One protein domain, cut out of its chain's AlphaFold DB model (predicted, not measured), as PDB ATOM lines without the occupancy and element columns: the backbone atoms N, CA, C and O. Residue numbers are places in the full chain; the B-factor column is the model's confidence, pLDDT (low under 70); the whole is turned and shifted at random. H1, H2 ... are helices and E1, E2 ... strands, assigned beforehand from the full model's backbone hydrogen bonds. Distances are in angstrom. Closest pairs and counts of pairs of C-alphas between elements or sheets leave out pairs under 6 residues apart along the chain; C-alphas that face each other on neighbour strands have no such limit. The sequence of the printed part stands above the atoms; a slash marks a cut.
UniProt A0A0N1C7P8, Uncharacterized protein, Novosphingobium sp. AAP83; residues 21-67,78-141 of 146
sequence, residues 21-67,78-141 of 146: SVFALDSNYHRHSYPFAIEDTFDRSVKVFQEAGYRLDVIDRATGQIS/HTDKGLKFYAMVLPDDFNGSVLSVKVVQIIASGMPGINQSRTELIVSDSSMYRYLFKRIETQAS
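Overview. This is residues 21 to 67 and 78 to 141 of the 146 residues of an uncharacterized protein of Novosphingobium sp. AAP83 (UniProt A0A0N1C7P8). A long, twisted sheet of five strands has two helices, H2 and H3, over one face of one end, while the hairpin of E4 and E5 reaches past these helices as an arm that makes much of the length. A short helix, H1, only grazes the sheet. The printed part has 111 residues, in the order H1 E1 H2 E2 E3 E4 E5 H3, and its class is mixed, helices and strands. The sheet is branched at E4 and mixed: E2 and E3 are parallel, the other neighbour pairs antiparallel. The whole is only just compact, close to loose, with a radius of gyration of the C-alphas of 15.4 A, and elongated, spanning 53 by 32 by 29 A.

Along the chain. H1, residues 21 to 25, begins at C-alpha 21 at (185.067, 163.365, 165.742). E1 holds residues 30 to 34. H2, residues 38 to 51, is 20.1 A long, and E2 holds residues 56 to 61. After the cut, E3, residues 83 to 91, measures 26.7 A. E4, residues 97 to 109, is the longest strand at 38.4 A and ends at C-alpha 109 at (163.957, 187.063, 169.255). E5, residues 117 to 123, measures 18.6 A. H3, residues 126 to 141, measures 23.4 A and ends at C-alpha 141 at (203.972, 190.352, 159.212).

Arrangement. E3, E4 and E5 form a meander, each strand the antiparallel neighbour of the one before; E3 and E4 are a hairpin, as are E4 and E5. N 88 and O 100 are 2.9 A apart, and N 107 and O 119 are 2.8 A apart, both within hydrogen-bond range. E1, beside residues 97 to 101 of E4, and E5, beside residues 103 to 109, lie on one side of E4, and E3 on the other side. E1 is antiparallel to E4, with N 32 and O 99 at 3.0 A. E2 is parallel to E3, with N 87 and O 58 at 3.0 A. H2 lies over E3 at a height over the sheet of 8.4 A; its closest C-alphas to E3 are those of Ile 38 and Val 89, 6.2 A. H3 lies over E1 on the same face, at a height of 9.7 A; the closest C-alphas, of His 32 and Phe 133, are 7.0 A apart. With residues 135 to 140 alone H3 touches H2, the closest C-alphas being those of Arg 44 and Ile 136 at 5.8 A; they run opposite ways at a steep tilt of 69.5 degrees, only just short of about perpendicular. H1 is apart from H2 and H3. In H2 every O i to N i+4 pair is within hydrogen-bond range, in H3 10 of 12, and in H1 0 of 1, beside 1 of 2 O i to N i+3 pairs.

Size, cuts and confidence. The C-alphas farthest apart, of Phe 94 and Ile 114, are 53.8 A apart. Residues 68 to 77 are not printed, and C-alphas 67 and 78 are 24.3 A apart across the cut. No link that is printed whole is long. Mean pLDDT of the printed part is 74.4; residues 21 to 25, 53 to 67, 78 to 82, 108 to 118 and 140 to 141 are under 70.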
ATOM      1  N   SER A  21     185.768 164.087 166.808       51.44
ATOM      2  CA  SER A  21     185.067 163.365 165.742       51.44
ATOM      3  C   SER A  21     184.042 164.230 164.990       51.44
ATOM      4  O   SER A  21     183.890 164.099 163.777       51.44
ATOM      5  N   VAL A  22     183.396 165.177 165.673       54.38
ATOM      6  CA  VAL A  22     182.412 166.096 165.090       54.38
ATOM      7  C   VAL A  22     183.085 167.112 164.166       54.38
ATOM      8  O   VAL A  22     182.514 167.453 163.141       54.38
ATOM      9  N   PHE A  23     184.316 167.552 164.446       54.81
ATOM     10  CA  PHE A  23     185.026 168.514 163.586       54.81
ATOM     11  C   PHE A  23     185.429 167.938 162.223       54.81
ATOM     12  O   PHE A  23     185.499 168.670 161.235       54.81
ATOM     13  N   ALA A  24     185.709 166.634 162.160       56.00
ATOM     14  CA  ALA A  24     186.014 165.957 160.902       56.00
ATOM     15  C   ALA A  24     184.764 165.782 160.019       56.00
ATOM     16  O   ALA A  24     184.885 165.762 158.796       56.00
ATOM     17  N   LEU A  25     183.582 165.683 160.638       56.72
ATOM     18  CA  LEU A  25     182.296 165.434 159.976       56.72
ATOM     19  C   LEU A  25     181.475 166.709 159.722       56.72
ATOM     20  O   LEU A  25     180.570 166.701 158.891       56.72
ATOM     21  N   ASP A  26     181.767 167.801 160.430       70.88
ATOM     22  CA  ASP A  26     181.048 169.068 160.312       70.88
ATOM     23  C   ASP A  26     181.555 169.869 159.100       70.88
ATOM     24  O   ASP A  26     182.604 170.517 159.133       70.88
ATOM     25  N   SER A  27     180.776 169.845 158.015       75.75
ATOM     26  CA  SER A  27     181.066 170.572 156.772       75.75
ATOM     27  C   SER A  27     180.942 172.095 156.894       75.75
ATOM     28  O   SER A  27     181.201 172.802 155.924       75.75
ATOM     29  N   ASN A  28     180.531 172.616 158.053       83.25
ATOM     30  CA  ASN A  28     180.389 174.055 158.283       83.25
ATOM     31  C   ASN A  28     181.703 174.730 158.706       83.25
ATOM     32  O   ASN A  28     181.741 175.952 158.857       83.25
ATOM     33  N   TYR A  29     182.773 173.958 158.916       84.94
ATOM     34  CA  TYR A  29     184.099 174.520 159.142       84.94
ATOM     35  C   TYR A  29     184.741 174.941 157.824       84.94
ATOM     36  O   TYR A  29     185.020 174.119 156.951       84.94
ATOM     37  N   HIS A  30     185.070 176.222 157.726       90.06
ATOM     38  CA  HIS A  30     185.946 176.730 156.683       90.06
ATOM     39  C   HIS A  30     187.397 176.551 157.115       90.06
ATOM     40  O   HIS A  30     187.743 176.824 158.266       90.06
ATOM     41  N   ARG A  31     188.245 176.087 156.196       90.25
ATOM     42  CA  ARG A  31     189.641 175.746 156.479       90.25
ATOM     43  C   ARG A  31     190.594 176.621 155.682       90.25
ATOM     44  O   ARG A  31     190.315 176.946 154.527       90.25
ATOM     45  N   HIS A  32     191.717 176.962 156.295       92.12
ATOM     46  CA  HIS A  32     192.815 177.660 155.644       92.12
ATOM     47  C   HIS A  32     194.150 177.147 156.185       92.12
ATOM     48  O   HIS A  32     194.325 177.066 157.403       92.12
ATOM     49  N   SER A  33     195.060 176.790 155.280       92.19
ATOM     50  CA  SER A  33     196.431 176.406 155.617       92.19
ATOM     51  C   SER A  33     197.302 177.645 155.763       92.19
ATOM     52  O   SER A  33     197.274 178.537 154.918       92.19
ATOM     53  N   TYR A  34     198.113 177.660 156.810       90.19
ATOM     54  CA  TYR A  34     199.148 178.645 157.051       90.19
ATOM     55  C   TYR A  34     200.522 177.971 157.048       90.19
ATOM     56  O   TYR A  34     200.657 176.845 157.530       90.19
ATOM     57  N   PRO A  35     201.572 178.681 156.608       90.50
ATOM     58  CA  PRO A  35     202.950 178.204 156.710       90.50
ATOM     59  C   PRO A  35     203.524 178.315 158.137       90.50
ATOM     60  O   PRO A  35     204.718 178.112 158.329       90.50
ATOM     61  N   PHE A  36     202.712 178.687 159.133       86.44
ATOM     62  CA  PHE A  36     203.141 178.866 160.521       86.44
ATOM     63  C   PHE A  36     202.989 177.575 161.328       86.44
ATOM     64  O   PHE A  36     202.117 176.749 161.034       86.44
ATOM     65  N   ALA A  37     203.778 177.453 162.397       86.19
ATOM     66  CA  ALA A  37     203.588 176.408 163.395       86.19
ATOM     67  C   ALA A  37     202.197 176.507 164.054       86.19
ATOM     68  O   ALA A  37     201.535 177.548 164.020       86.19
ATOM     69  N   ILE A  38     201.749 175.411 164.672       82.81
ATOM     70  CA  ILE A  38     200.430 175.327 165.323       82.81
ATOM     71  C   ILE A  38     200.294 176.392 166.417       82.81
ATOM     72  O   ILE A  38     199.252 177.040 166.513       82.81
ATOM     73  N   GLU A  39     201.339 176.564 167.224       81.38
ATOM     74  CA  GLU A  39     201.420 177.537 168.313       81.38
ATOM     75  C   GLU A  39     201.239 178.967 167.791       81.38
ATOM     76  O   GLU A  39     200.379 179.700 168.277       81.38
ATOM     77  N   ASP A  40     201.952 179.323 166.723       84.50
ATOM     78  CA  ASP A  40     201.865 180.653 166.120       84.50
ATOM     79  C   ASP A  40     200.463 180.926 165.565       84.50
ATOM     80  O   ASP A  40     199.889 181.993 165.786       84.50
ATOM     81  N   THR A  41     199.873 179.965 164.850       86.31
ATOM     82  CA  THR A  41     198.511 180.107 164.313       86.31
ATOM     83  C   THR A  41     197.479 180.229 165.430       86.31
ATOM     84  O   THR A  41     196.531 181.013 165.306       86.31
ATOM     85  N   PHE A  42     197.657 179.492 166.528       83.44
ATOM     86  CA  PHE A  42     196.818 179.599 167.717       83.44
ATOM     87  C   PHE A  42     196.890 181.011 168.311       83.44
ATOM     88  O   PHE A  42     195.855 181.678 168.407       83.44
ATOM     89  N   ASP A  43     198.088 181.497 168.636       81.81
ATOM     90  CA  ASP A  43     198.281 182.788 169.308       81.81
ATOM     91  C   ASP A  43     197.779 183.954 168.449       81.81
ATOM     92  O   ASP A  43     197.063 184.840 168.928       81.81
ATOM     93  N   ARG A  44     198.055 183.911 167.140       86.31
ATOM     94  CA  ARG A  44     197.544 184.887 166.163       86.31
ATOM     95  C   ARG A  44     196.024 184.909 166.115       86.31
ATOM     96  O   ARG A  44     195.422 185.983 166.121       86.31
ATOM     97  N   SER A  45     195.400 183.733 166.076       84.75
ATOM     98  CA  SER A  45     193.941 183.615 166.050       84.75
ATOM     99  C   SER A  45     193.338 184.212 167.317       84.75
ATOM    100  O   SER A  45     192.440 185.052 167.232       84.75
ATOM    101  N   VAL A  46     193.868 183.845 168.488       79.06
ATOM    102  CA  VAL A  46     193.435 184.389 169.783       79.06
ATOM    103  C   VAL A  46     193.531 185.915 169.790       79.06
ATOM    104  O   VAL A  46     192.547 186.570 170.138       79.06
ATOM    105  N   LYS A  47     194.662 186.482 169.353       82.50
ATOM    106  CA  LYS A  47     194.877 187.935 169.301       82.50
ATOM    107  C   LYS A  47     193.841 188.638 168.418       82.50
ATOM    108  O   LYS A  47     193.211 189.588 168.871       82.50
ATOM    109  N   VAL A  48     193.587 188.138 167.205       83.81
ATOM    110  CA  VAL A  48     192.583 188.719 166.288       83.81
ATOM    111  C   VAL A  48     191.180 188.715 166.899       83.81
ATOM    112  O   VAL A  48     190.467 189.718 166.815       83.81
ATOM    113  N   PHE A  49     190.768 187.611 167.528       77.81
ATOM    114  CA  PHE A  49     189.444 187.533 168.153       77.81
ATOM    115  C   PHE A  49     189.325 188.437 169.385       77.81
ATOM    116  O   PHE A  49     188.280 189.068 169.570       77.81
ATOM    117  N   GLN A  50     190.390 188.545 170.185       75.56
ATOM    118  CA  GLN A  50     190.450 189.452 171.333       75.56
ATOM    119  C   GLN A  50     190.377 190.921 170.903       75.56
ATOM    120  O   GLN A  50     189.532 191.650 171.421       75.56
ATOM    121  N   GLU A  51     191.185 191.346 169.926       77.00
ATOM    122  CA  GLU A  51     191.168 192.713 169.375       77.00
ATOM    123  C   GLU A  51     189.783 193.097 168.840       77.00
ATOM    124  O   GLU A  51     189.313 194.220 169.018       77.00
ATOM    125  N   ALA A  52     189.093 192.149 168.207       71.75
ATOM    126  CA  ALA A  52     187.754 192.361 167.675       71.75
ATOM    127  C   ALA A  52     186.649 192.344 168.756       71.75
ATOM    128  O   ALA A  52     185.475 192.608 168.455       71.75
ATOM    129  N   GLY A  53     186.998 192.058 170.015       65.88
ATOM    130  CA  GLY A  53     186.076 191.997 171.147       65.88
ATOM    131  C   GLY A  53     185.115 190.808 171.093       65.88
ATOM    132  O   GLY A  53     184.025 190.890 171.662       65.88
ATOM    133  N   TYR A  54     185.478 189.733 170.386       65.12
ATOM    134  CA  TYR A  54     184.662 188.526 170.272       65.12
ATOM    135  C   TYR A  54     185.009 187.498 171.343       65.12
ATOM    136  O   TYR A  54     186.145 187.392 171.803       65.12
ATOM    137  N   ARG A  55     184.005 186.699 171.720       56.59
ATOM    138  CA  ARG A  55     184.199 185.556 172.604       56.59
ATOM    139  C   ARG A  55     184.638 184.356 171.775       56.59
ATOM    140  O   ARG A  55     183.920 183.899 170.887       56.59
ATOM    141  N   LEU A  56     185.828 183.868 172.076       59.75
ATOM    142  CA  LEU A  56     186.388 182.683 171.459       59.75
ATOM    143  C   LEU A  56     186.065 181.488 172.357       59.75
ATOM    144  O   LEU A  56     186.701 181.294 173.392       59.75
ATOM    145  N   ASP A  57     185.011 180.748 172.016       50.50
ATOM    146  CA  ASP A  57     184.446 179.742 172.923       50.50
ATOM    147  C   ASP A  57     185.250 178.431 172.922       50.50
ATOM    148  O   ASP A  57     185.301 177.741 173.943       50.50
ATOM    149  N   VAL A  58     185.903 178.082 171.806       51.09
ATOM    150  CA  VAL A  58     186.749 176.883 171.685       51.09
ATOM    151  C   VAL A  58     187.920 177.168 170.741       51.09
ATOM    152  O   VAL A  58     187.684 177.482 169.576       51.09
ATOM    153  N   ILE A  59     189.155 177.010 171.233       53.25
ATOM    154  CA  ILE A  59     190.320 176.670 170.405       53.25
ATOM    155  C   ILE A  59     191.003 175.441 171.005       53.25
ATOM    156  O   ILE A  59     191.350 175.446 172.184       53.25
ATOM    157  N   ASP A  60     191.182 174.397 170.195       55.53
ATOM    158  CA  ASP A  60     191.970 173.204 170.528       55.53
ATOM    159  C   ASP A  60     193.191 173.105 169.599       55.53
ATOM    160  O   ASP A  60     193.125 173.498 168.427       55.53
ATOM    161  N   ARG A  61     194.288 172.564 170.135       55.72
ATOM    162  CA  ARG A  61     195.496 172.203 169.390       55.72
ATOM    163  C   ARG A  61     195.551 170.682 169.274       55.72
ATOM    164  O   ARG A  61     195.530 169.965 170.276       55.72
ATOM    165  N   ALA A  62     195.651 170.150 168.063       54.78
ATOM    166  CA  ALA A  62     195.691 168.698 167.859       54.78
ATOM    167  C   ALA A  62     197.062 168.048 168.156       54.78
ATOM    168  O   ALA A  62     197.412 167.047 167.542       54.78
ATOM    169  N   THR A  63     197.839 168.557 169.120       48.75
ATOM    170  CA  THR A  63     199.155 168.001 169.512       48.75
ATOM    171  C   THR A  63     199.077 166.937 170.619       48.75
ATOM    172  O   THR A  63     200.093 166.516 171.161       48.75
ATOM    173  N   GLY A  64     197.874 166.498 171.008       38.66
ATOM    174  CA  GLY A  64     197.685 165.477 172.054       38.66
ATOM    175  C   GLY A  64     197.874 165.974 173.495       38.66
ATOM    176  O   GLY A  64     197.571 165.246 174.435       38.66
ATOM    177  N   GLN A  65     198.285 167.227 173.692       32.31
ATOM    178  CA  GLN A  65     198.334 167.885 174.995       32.31
ATOM    179  C   GLN A  65     197.343 169.046 175.018       32.31
ATOM    180  O   GLN A  65     197.601 170.108 174.443       32.31
ATOM    181  N   ILE A  66     196.231 168.855 175.732       36.22
ATOM    182  CA  ILE A  66     195.341 169.939 176.160       36.22
ATOM    183  C   ILE A  66     196.134 170.764 177.184       36.22
ATOM    184  O   ILE A  66     196.091 170.504 178.383       36.22
ATOM    185  N   SER A  67     196.965 171.684 176.697       33.00
ATOM    186  CA  SER A  67     197.741 172.588 177.540       33.00
ATOM    187  C   SER A  67     196.877 173.793 177.878       33.00
ATOM    188  O   SER A  67     196.428 174.506 176.983       33.00
ATOM    189  N   HIS A  78     183.213 192.350 177.640       52.31
ATOM    190  CA  HIS A  78     182.737 191.702 176.427       52.31
ATOM    191  C   HIS A  78     181.468 192.384 175.919       52.31
ATOM    192  O   HIS A  78     180.554 192.668 176.692       52.31
ATOM    193  N   THR A  79     181.379 192.575 174.606       48.50
ATOM    194  CA  THR A  79     180.108 192.901 173.958       48.50
ATOM    195  C   THR A  79     179.501 191.595 173.457       48.50
ATOM    196  O   THR A  79     180.143 190.858 172.709       48.50
ATOM    197  N   ASP A  80     178.284 191.264 173.899       56.50
ATOM    198  CA  ASP A  80     177.526 190.149 173.322       56.50
ATOM    199  C   ASP A  80     177.066 190.573 171.924       56.50
ATOM    200  O   ASP A  80     175.971 191.094 171.726       56.50
ATOM    201  N   LYS A  81     177.963 190.433 170.946       60.53
ATOM    202  CA  LYS A  81     177.712 190.806 169.548       60.53
ATOM    203  C   LYS A  81     176.792 189.806 168.834       60.53
ATOM    204  O   LYS A  81     176.691 189.857 167.611       60.53
ATOM    205  N   GLY A  82     176.175 188.866 169.558       68.25
ATOM    206  CA  GLY A  82     175.332 187.828 168.972       68.25
ATOM    207  C   GLY A  82     176.098 186.913 168.014       68.25
ATOM    208  O   GLY A  82     175.495 186.349 167.113       68.25
ATOM    209  N   LEU A  83     177.417 186.773 168.170       73.38
ATOM    210  CA  LEU A  83     178.268 185.911 167.347       73.38
ATOM    211  C   LEU A  83     179.128 185.020 168.249       73.38
ATOM    212  O   LEU A  83     179.734 185.497 169.209       73.38
ATOM    213  N   LYS A  84     179.190 183.734 167.912       75.12
ATOM    214  CA  LYS A  84     180.053 182.708 168.503       75.12
ATOM    215  C   LYS A  84     181.023 182.195 167.450       75.12
ATOM    216  O   LYS A  84     180.636 181.953 166.306       75.12
ATOM    217  N   PHE A  85     182.261 181.971 167.868       76.44
ATOM    218  CA  PHE A  85     183.320 181.448 167.016       76.44
ATOM    219  C   PHE A  85     183.844 180.141 167.596       76.44
ATOM    220  O   PHE A  85     184.228 180.075 168.766       76.44
ATOM    221  N   TYR A  86     183.871 179.113 166.756       77.50
ATOM    222  CA  TYR A  86     184.509 177.834 167.036       77.50
ATOM    223  C   TYR A  86     185.718 177.713 166.125       77.50
ATOM    224  O   TYR A  86     185.567 177.816 164.907       77.50
ATOM    225  N   ALA A  87     186.900 177.506 166.693       80.12
ATOM    226  CA  ALA A  87     188.127 177.380 165.926       80.12
ATOM    227  C   ALA A  87     188.951 176.166 166.376       80.12
ATOM    228  O   ALA A  87     188.874 175.723 167.519       80.12
ATOM    229  N   MET A  88     189.728 175.599 165.462       79.75
ATOM    230  CA  MET A  88     190.619 174.474 165.736       79.75
ATOM    231  C   MET A  88     191.867 174.597 164.875       79.75
ATOM    232  O   MET A  88     191.753 174.864 163.678       79.75
ATOM    233  N   VAL A  89     193.034 174.380 165.478       83.50
ATOM    234  CA  VAL A  89     194.317 174.400 164.772       83.50
ATOM    235  C   VAL A  89     194.889 172.987 164.724       83.50
ATOM    236  O   VAL A  89     195.066 172.329 165.754       83.50
ATOM    237  N   LEU A  90     195.154 172.519 163.509       83.25
ATOM    238  CA  LEU A  90     195.699 171.198 163.211       83.25
ATOM    239  C   LEU A  90     197.098 171.328 162.589       83.25
ATOM    240  O   LEU A  90     197.360 172.344 161.948       83.25
ATOM    241  N   PRO A  91     197.984 170.325 162.735       80.62
ATOM    242  CA  PRO A  91     199.175 170.230 161.892       80.62
ATOM    243  C   PRO A  91     198.786 170.126 160.412       80.62
ATOM    244  O   PRO A  91     197.780 169.496 160.083       80.62
ATOM    245  N   ASP A  92     199.599 170.724 159.546       84.25
ATOM    246  CA  ASP A  92     199.580 170.496 158.097       84.25
ATOM    247  C   ASP A  92     200.777 169.615 157.692       84.25
ATOM    248  O   ASP A  92     201.807 169.600 158.374       84.25
ATOM    249  N   ASP A  93     200.668 168.913 156.566       77.25
ATOM    250  CA  ASP A  93     201.650 167.922 156.095       77.25
ATOM    251  C   ASP A  93     203.032 168.538 155.781       77.25
ATOM    252  O   ASP A  93     204.042 167.837 155.720       77.25
ATOM    253  N   PHE A  94     203.103 169.865 155.628       77.25
ATOM    254  CA  PHE A  94     204.304 170.617 155.241       77.25
ATOM    255  C   PHE A  94     204.922 171.440 156.379       77.25
ATOM    256  O   PHE A  94     205.464 172.517 156.136       77.25
ATOM    257  N   ASN A  95     204.839 170.957 157.623       76.81
ATOM    258  CA  ASN A  95     205.327 171.675 158.813       76.81
ATOM    259  C   ASN A  95     204.617 173.029 159.050       76.81
ATOM    260  O   ASN A  95     205.133 173.904 159.742       76.81
ATOM    261  N   GLY A  96     203.437 173.189 158.447       85.75
ATOM    262  CA  GLY A  96     202.528 174.307 158.652       85.75
ATOM    263  C   GLY A  96     201.376 173.918 159.574       85.75
ATOM    264  O   GLY A  96     201.428 172.924 160.306       85.75
ATOM    265  N   SER A  97     200.297 174.687 159.516       88.75
ATOM    266  CA  SER A  97     199.093 174.418 160.296       88.75
ATOM    267  C   SER A  97     197.825 174.777 159.537       88.75
ATOM    268  O   SER A  97     197.798 175.699 158.729       88.75
ATOM    269  N   VAL A  98     196.742 174.062 159.824       89.88
ATOM    270  CA  VAL A  98     195.416 174.325 159.267       89.88
ATOM    271  C   VAL A  98     194.526 174.895 160.356       89.88
ATOM    272  O   VAL A  98     194.270 174.238 161.367       89.88
ATOM    273  N   LEU A  99     193.994 176.094 160.130       88.56
ATOM    274  CA  LEU A  99     192.948 176.672 160.963       88.56
ATOM    275  C   LEU A  99     191.579 176.323 160.376       88.56
ATOM    276  O   LEU A  99     191.270 176.677 159.239       88.56
ATOM    277  N   SER A 100     190.741 175.668 161.172       87.88
ATOM    278  CA  SER A 100     189.331 175.413 160.875       87.88
ATOM    279  C   SER A 100     188.461 176.354 161.701       87.88
ATOM    280  O   SER A 100     188.588 176.349 162.922       87.88
ATOM    281  N   VAL A 101     187.567 177.130 161.080       86.00
ATOM    282  CA  VAL A 101     186.664 178.071 161.773       86.00
ATOM    283  C   VAL A 101     185.210 177.843 161.378       86.00
ATOM    284  O   VAL A 101     184.900 177.704 160.196       86.00
ATOM    285  N   LYS A 102     184.316 177.877 162.368       85.00
ATOM    286  CA  LYS A 102     182.863 177.957 162.204       85.00
ATOM    287  C   LYS A 102     182.323 179.164 162.965       85.00
ATOM    288  O   LYS A 102     182.585 179.320 164.161       85.00
ATOM    289  N   VAL A 103     181.537 179.985 162.280       83.12
ATOM    290  CA  VAL A 103     180.868 181.157 162.855       83.12
ATOM    291  C   VAL A 103     179.381 180.875 163.020       83.12
ATOM    292  O   VAL A 103     178.709 180.437 162.086       83.12
ATOM    293  N   VAL A 104     178.864 181.135 164.217       81.88
ATOM    294  CA  VAL A 104     177.454 180.957 164.565       81.88
ATOM    295  C   VAL A 104     176.898 182.278 165.068       81.88
ATOM    296  O   VAL A 104     177.357 182.812 166.075       81.88
ATOM    297  N   GLN A 105     175.886 182.800 164.392       80.69
ATOM    298  CA  GLN A 105     175.125 183.947 164.847       80.69
ATOM    299  C   GLN A 105     173.993 183.503 165.766       80.69
ATOM    300  O   GLN A 105     173.191 182.639 165.436       80.69
ATOM    301  N   ILE A 106     173.926 184.116 166.936       78.50
ATOM    302  CA  ILE A 106     172.824 183.988 167.870       78.50
ATOM    303  C   ILE A 106     171.825 185.087 167.549       78.50
ATOM    304  O   ILE A 106     172.097 186.271 167.746       78.50
ATOM    305  N   ILE A 107     170.642 184.684 167.121       76.31
ATOM    306  CA  ILE A 107     169.504 185.572 166.960       76.31
ATOM    307  C   ILE A 107     168.620 185.363 168.187       76.31
ATOM    308  O   ILE A 107     167.995 184.315 168.352       76.31
ATOM    309  N   ALA A 108     168.610 186.349 169.079       69.50
ATOM    310  CA  ALA A 108     167.628 186.416 170.150       69.50
ATOM    311  C   ALA A 108     166.392 187.142 169.612       69.50
ATOM    312  O   ALA A 108     166.477 188.298 169.203       69.50
ATOM    313  N   SER A 109     165.248 186.464 169.595       59.50
ATOM    314  CA  SER A 109     163.957 187.063 169.255       59.50
ATOM    315  C   SER A 109     163.041 187.045 170.477       59.50
ATOM    316  O   SER A 109     162.977 186.052 171.204       59.50
ATOM    317  N   GLY A 110     162.356 188.165 170.722       59.00
ATOM    318  CA  GLY A 110     161.413 188.329 171.831       59.00
ATOM    319  C   GLY A 110     161.732 189.502 172.762       59.00
ATOM    320  O   GLY A 110     162.800 190.105 172.701       59.00
ATOM    321  N   MET A 111     160.768 189.848 173.620       58.03
ATOM    322  CA  MET A 111     160.895 190.958 174.567       58.03
ATOM    323  C   MET A 111     161.761 190.539 175.769       58.03
ATOM    324  O   MET A 111     161.535 189.453 176.323       58.03
ATOM    325  N   PRO A 112     162.733 191.367 176.206       59.03
ATOM    326  CA  PRO A 112     163.518 191.091 177.405       59.03
ATOM    327  C   PRO A 112     162.608 190.803 178.608       59.03
ATOM    328  O   PRO A 112     161.755 191.617 178.947       59.03
ATOM    329  N   GLY A 113     162.775 189.634 179.235       62.28
ATOM    330  CA  GLY A 113     162.043 189.249 180.448       62.28
ATOM    331  C   GLY A 113     160.710 188.511 180.258       62.28
ATOM    332  O   GLY A 113     160.104 188.171 181.267       62.28
ATOM    333  N   ILE A 114     160.255 188.233 179.026       67.25
ATOM    334  CA  ILE A 114     158.975 187.524 178.801       67.25
ATOM    335  C   ILE A 114     159.184 186.157 178.144       67.25
ATOM    336  O   ILE A 114     158.929 185.136 178.765       67.25
ATOM    337  N   ASN A 115     159.660 186.128 176.898       54.22
ATOM    338  CA  ASN A 115     159.938 184.907 176.142       54.22
ATOM    339  C   ASN A 115     161.084 185.207 175.177       54.22
ATOM    340  O   ASN A 115     160.872 185.872 174.166       54.22
ATOM    341  N   GLN A 116     162.296 184.759 175.501       61.75
ATOM    342  CA  GLN A 116     163.437 184.855 174.593       61.75
ATOM    343  C   GLN A 116     163.587 183.531 173.848       61.75
ATOM    344  O   GLN A 116     163.976 182.523 174.435       61.75
ATOM    345  N   SER A 117     163.287 183.537 172.553       65.06
ATOM    346  CA  SER A 117     163.673 182.450 171.659       65.06
ATOM    347  C   SER A 117     165.080 182.733 171.152       65.06
ATOM    348  O   SER A 117     165.339 183.786 170.565       65.06
ATOM    349  N   ARG A 118     166.002 181.806 171.413       69.81
ATOM    350  CA  ARG A 118     167.382 181.877 170.937       69.81
ATOM    351  C   ARG A 118     167.541 180.907 169.776       69.81
ATOM    352  O   ARG A 118     167.456 179.698 169.971       69.81
ATOM    353  N   THR A 119     167.802 181.438 168.591       78.19
ATOM    354  CA  THR A 119     168.108 180.644 167.399       78.19
ATOM    355  C   THR A 119     169.579 180.808 167.045       78.19
ATOM    356  O   THR A 119     170.121 181.909 167.113       78.19
ATOM    357  N   GLU A 120     170.230 179.705 166.687       80.44
ATOM    358  CA  GLU A 120     171.607 179.693 166.200       80.44
ATOM    359  C   GLU A 120     171.599 179.529 164.676       80.44
ATOM    360  O   GLU A 120     171.025 178.577 164.148       80.44
ATOM    361  N   LEU A 121     172.210 180.479 163.970       82.12
ATOM    362  CA  LEU A 121     172.361 180.493 162.521       82.12
ATOM    363  C   LEU A 121     173.838 180.307 162.174       82.12
ATOM    364  O   LEU A 121     174.683 181.088 162.603       82.12
ATOM    365  N   ILE A 122     174.156 179.293 161.377       85.44
ATOM    366  CA  ILE A 122     175.515 179.104 160.864       85.44
ATOM    367  C   ILE A 122     175.763 180.127 159.755       85.44
ATOM    368  O   ILE A 122     175.001 180.205 158.791       85.44
ATOM    369  N   VAL A 123     176.836 180.901 159.888       84.56
ATOM    370  CA  VAL A 123     177.239 181.888 158.884       84.56
ATOM    371  C   VAL A 123     178.196 181.224 157.896       84.56
ATOM    372  O   VAL A 123     179.247 180.720 158.293       84.56
ATOM    373  N   SER A 124     177.851 181.254 156.609       86.69
ATOM    374  CA  SER A 124     178.615 180.650 155.502       86.69
ATOM    375  C   SER A 124     179.141 181.678 154.484       86.69
ATOM    376  O   SER A 124     179.458 181.343 153.343       86.69
ATOM    377  N   ASP A 125     179.255 182.950 154.882       88.62
ATOM    378  CA  ASP A 125     179.730 184.030 154.010       88.62
ATOM    379  C   ASP A 125     181.229 183.887 153.674       88.62
ATOM    380  O   ASP A 125     182.110 184.160 154.492       88.62
ATOM    381  N   SER A 126     181.524 183.516 152.425       88.62
ATOM    382  CA  SER A 126     182.898 183.316 151.938       88.62
ATOM    383  C   SER A 126     183.799 184.555 152.029       88.62
ATOM    384  O   SER A 126     185.019 184.419 152.132       88.62
ATOM    385  N   SER A 127     183.235 185.761 151.939       89.88
ATOM    386  CA  SER A 127     183.992 187.013 151.999       89.88
ATOM    387  C   SER A 127     184.438 187.310 153.426       89.88
ATOM    388  O   SER A 127     185.596 187.672 153.642       89.88
ATOM    389  N   MET A 128     183.567 187.034 154.398       88.94
ATOM    390  CA  MET A 128     183.874 187.144 155.820       88.94
ATOM    391  C   MET A 128     184.999 186.181 156.218       88.94
ATOM    392  O   MET A 128     185.964 186.602 156.855       88.94
ATOM    393  N   TYR A 129     184.923 184.910 155.806       91.31
ATOM    394  CA  TYR A 129     185.980 183.935 156.103       91.31
ATOM    395  C   TYR A 129     187.311 184.312 155.441       91.31
ATOM    396  O   TYR A 129     188.349 184.251 156.095       91.31
ATOM    397  N   ARG A 130     187.302 184.778 154.183       92.12
ATOM    398  CA  ARG A 130     188.522 185.283 153.522       92.12
ATOM    399  C   ARG A 130     189.144 186.454 154.275       92.12
ATOM    400  O   ARG A 130     190.356 186.466 154.466       92.12
ATOM    401  N   TYR A 131     188.330 187.414 154.711       91.44
ATOM    402  CA  TYR A 131     188.810 188.542 155.505       91.44
ATOM    403  C   TYR A 131     189.410 188.083 156.838       91.44
ATOM    404  O   TYR A 131     190.515 188.497 157.187       91.44
ATOM    405  N   LEU A 132     188.721 187.189 157.555       90.12
ATOM    406  CA  LEU A 132     189.201 186.619 158.813       90.12
ATOM    407  C   LEU A 132     190.564 185.943 158.636       90.12
ATOM    408  O   LEU A 132     191.499 186.256 159.372       90.12
ATOM    409  N   PHE A 133     190.693 185.058 157.644       93.69
ATOM    410  CA  PHE A 133     191.951 184.362 157.390       93.69
ATOM    411  C   PHE A 133     193.067 185.334 157.008       93.69
ATOM    412  O   PHE A 133     194.166 185.264 157.555       93.69
ATOM    413  N   LYS A 134     192.770 186.335 156.171       93.31
ATOM    414  CA  LYS A 134     193.761 187.349 155.801       93.31
ATOM    415  C   LYS A 134     194.218 188.195 156.992       93.31
ATOM    416  O   LYS A 134     195.393 188.551 157.082       93.31
ATOM    417  N   ARG A 135     193.318 188.517 157.926       90.69
ATOM    418  CA  ARG A 135     193.657 189.268 159.144       90.69
ATOM    419  C   ARG A 135     194.600 188.473 160.050       90.69
ATOM    420  O   ARG A 135     195.552 189.053 160.565       90.69
ATOM    421  N   ILE A 136     194.367 187.169 160.206       89.88
ATOM    422  CA  ILE A 136     195.241 186.262 160.972       89.88
ATOM    423  C   ILE A 136     196.607 186.119 160.289       89.88
ATOM    424  O   ILE A 136     197.634 186.197 160.961       89.88
ATOM    425  N   GLU A 137     196.631 185.994 158.959       90.50
ATOM    426  CA  GLU A 137     197.868 185.973 158.168       90.50
ATOM    427  C   GLU A 137     198.691 187.257 158.365       90.50
ATOM    428  O   GLU A 137     199.898 187.209 158.572       90.50
ATOM    429  N   THR A 138     198.037 188.422 158.346       87.62
ATOM    430  CA  THR A 138     198.718 189.728 158.407       87.62
ATOM    431  C   THR A 138     199.326 190.008 159.784       87.62
ATOM    432  O   THR A 138     200.392 190.615 159.861       87.62
ATOM    433  N   GLN A 139     198.741 189.477 160.866       80.94
ATOM    434  CA  GLN A 139     199.369 189.506 162.198       80.94
ATOM    435  C   GLN A 139     200.756 188.823 162.210       80.94
ATOM    436  O   GLN A 139     201.560 189.090 163.104       80.94
ATOM    437  N   ALA A 140     201.077 187.964 161.228       58.97
ATOM    438  CA  ALA A 140     202.421 187.405 161.021       58.97
ATOM    439  C   ALA A 140     203.456 188.384 160.525       58.97
ATOM    440  O   ALA A 140     204.606 188.300 160.948       58.97
ATOM    441  N   SER A 141     203.052 189.329 159.692       58.56
ATOM    442  CA  SER A 141     203.972 190.352 159.212       58.56
ATOM    443  C   SER A 141     204.309 191.364 160.308       58.56
ATOM    444  O   SER A 141     205.436 191.833 160.356       58.56
TER     445      SER A 141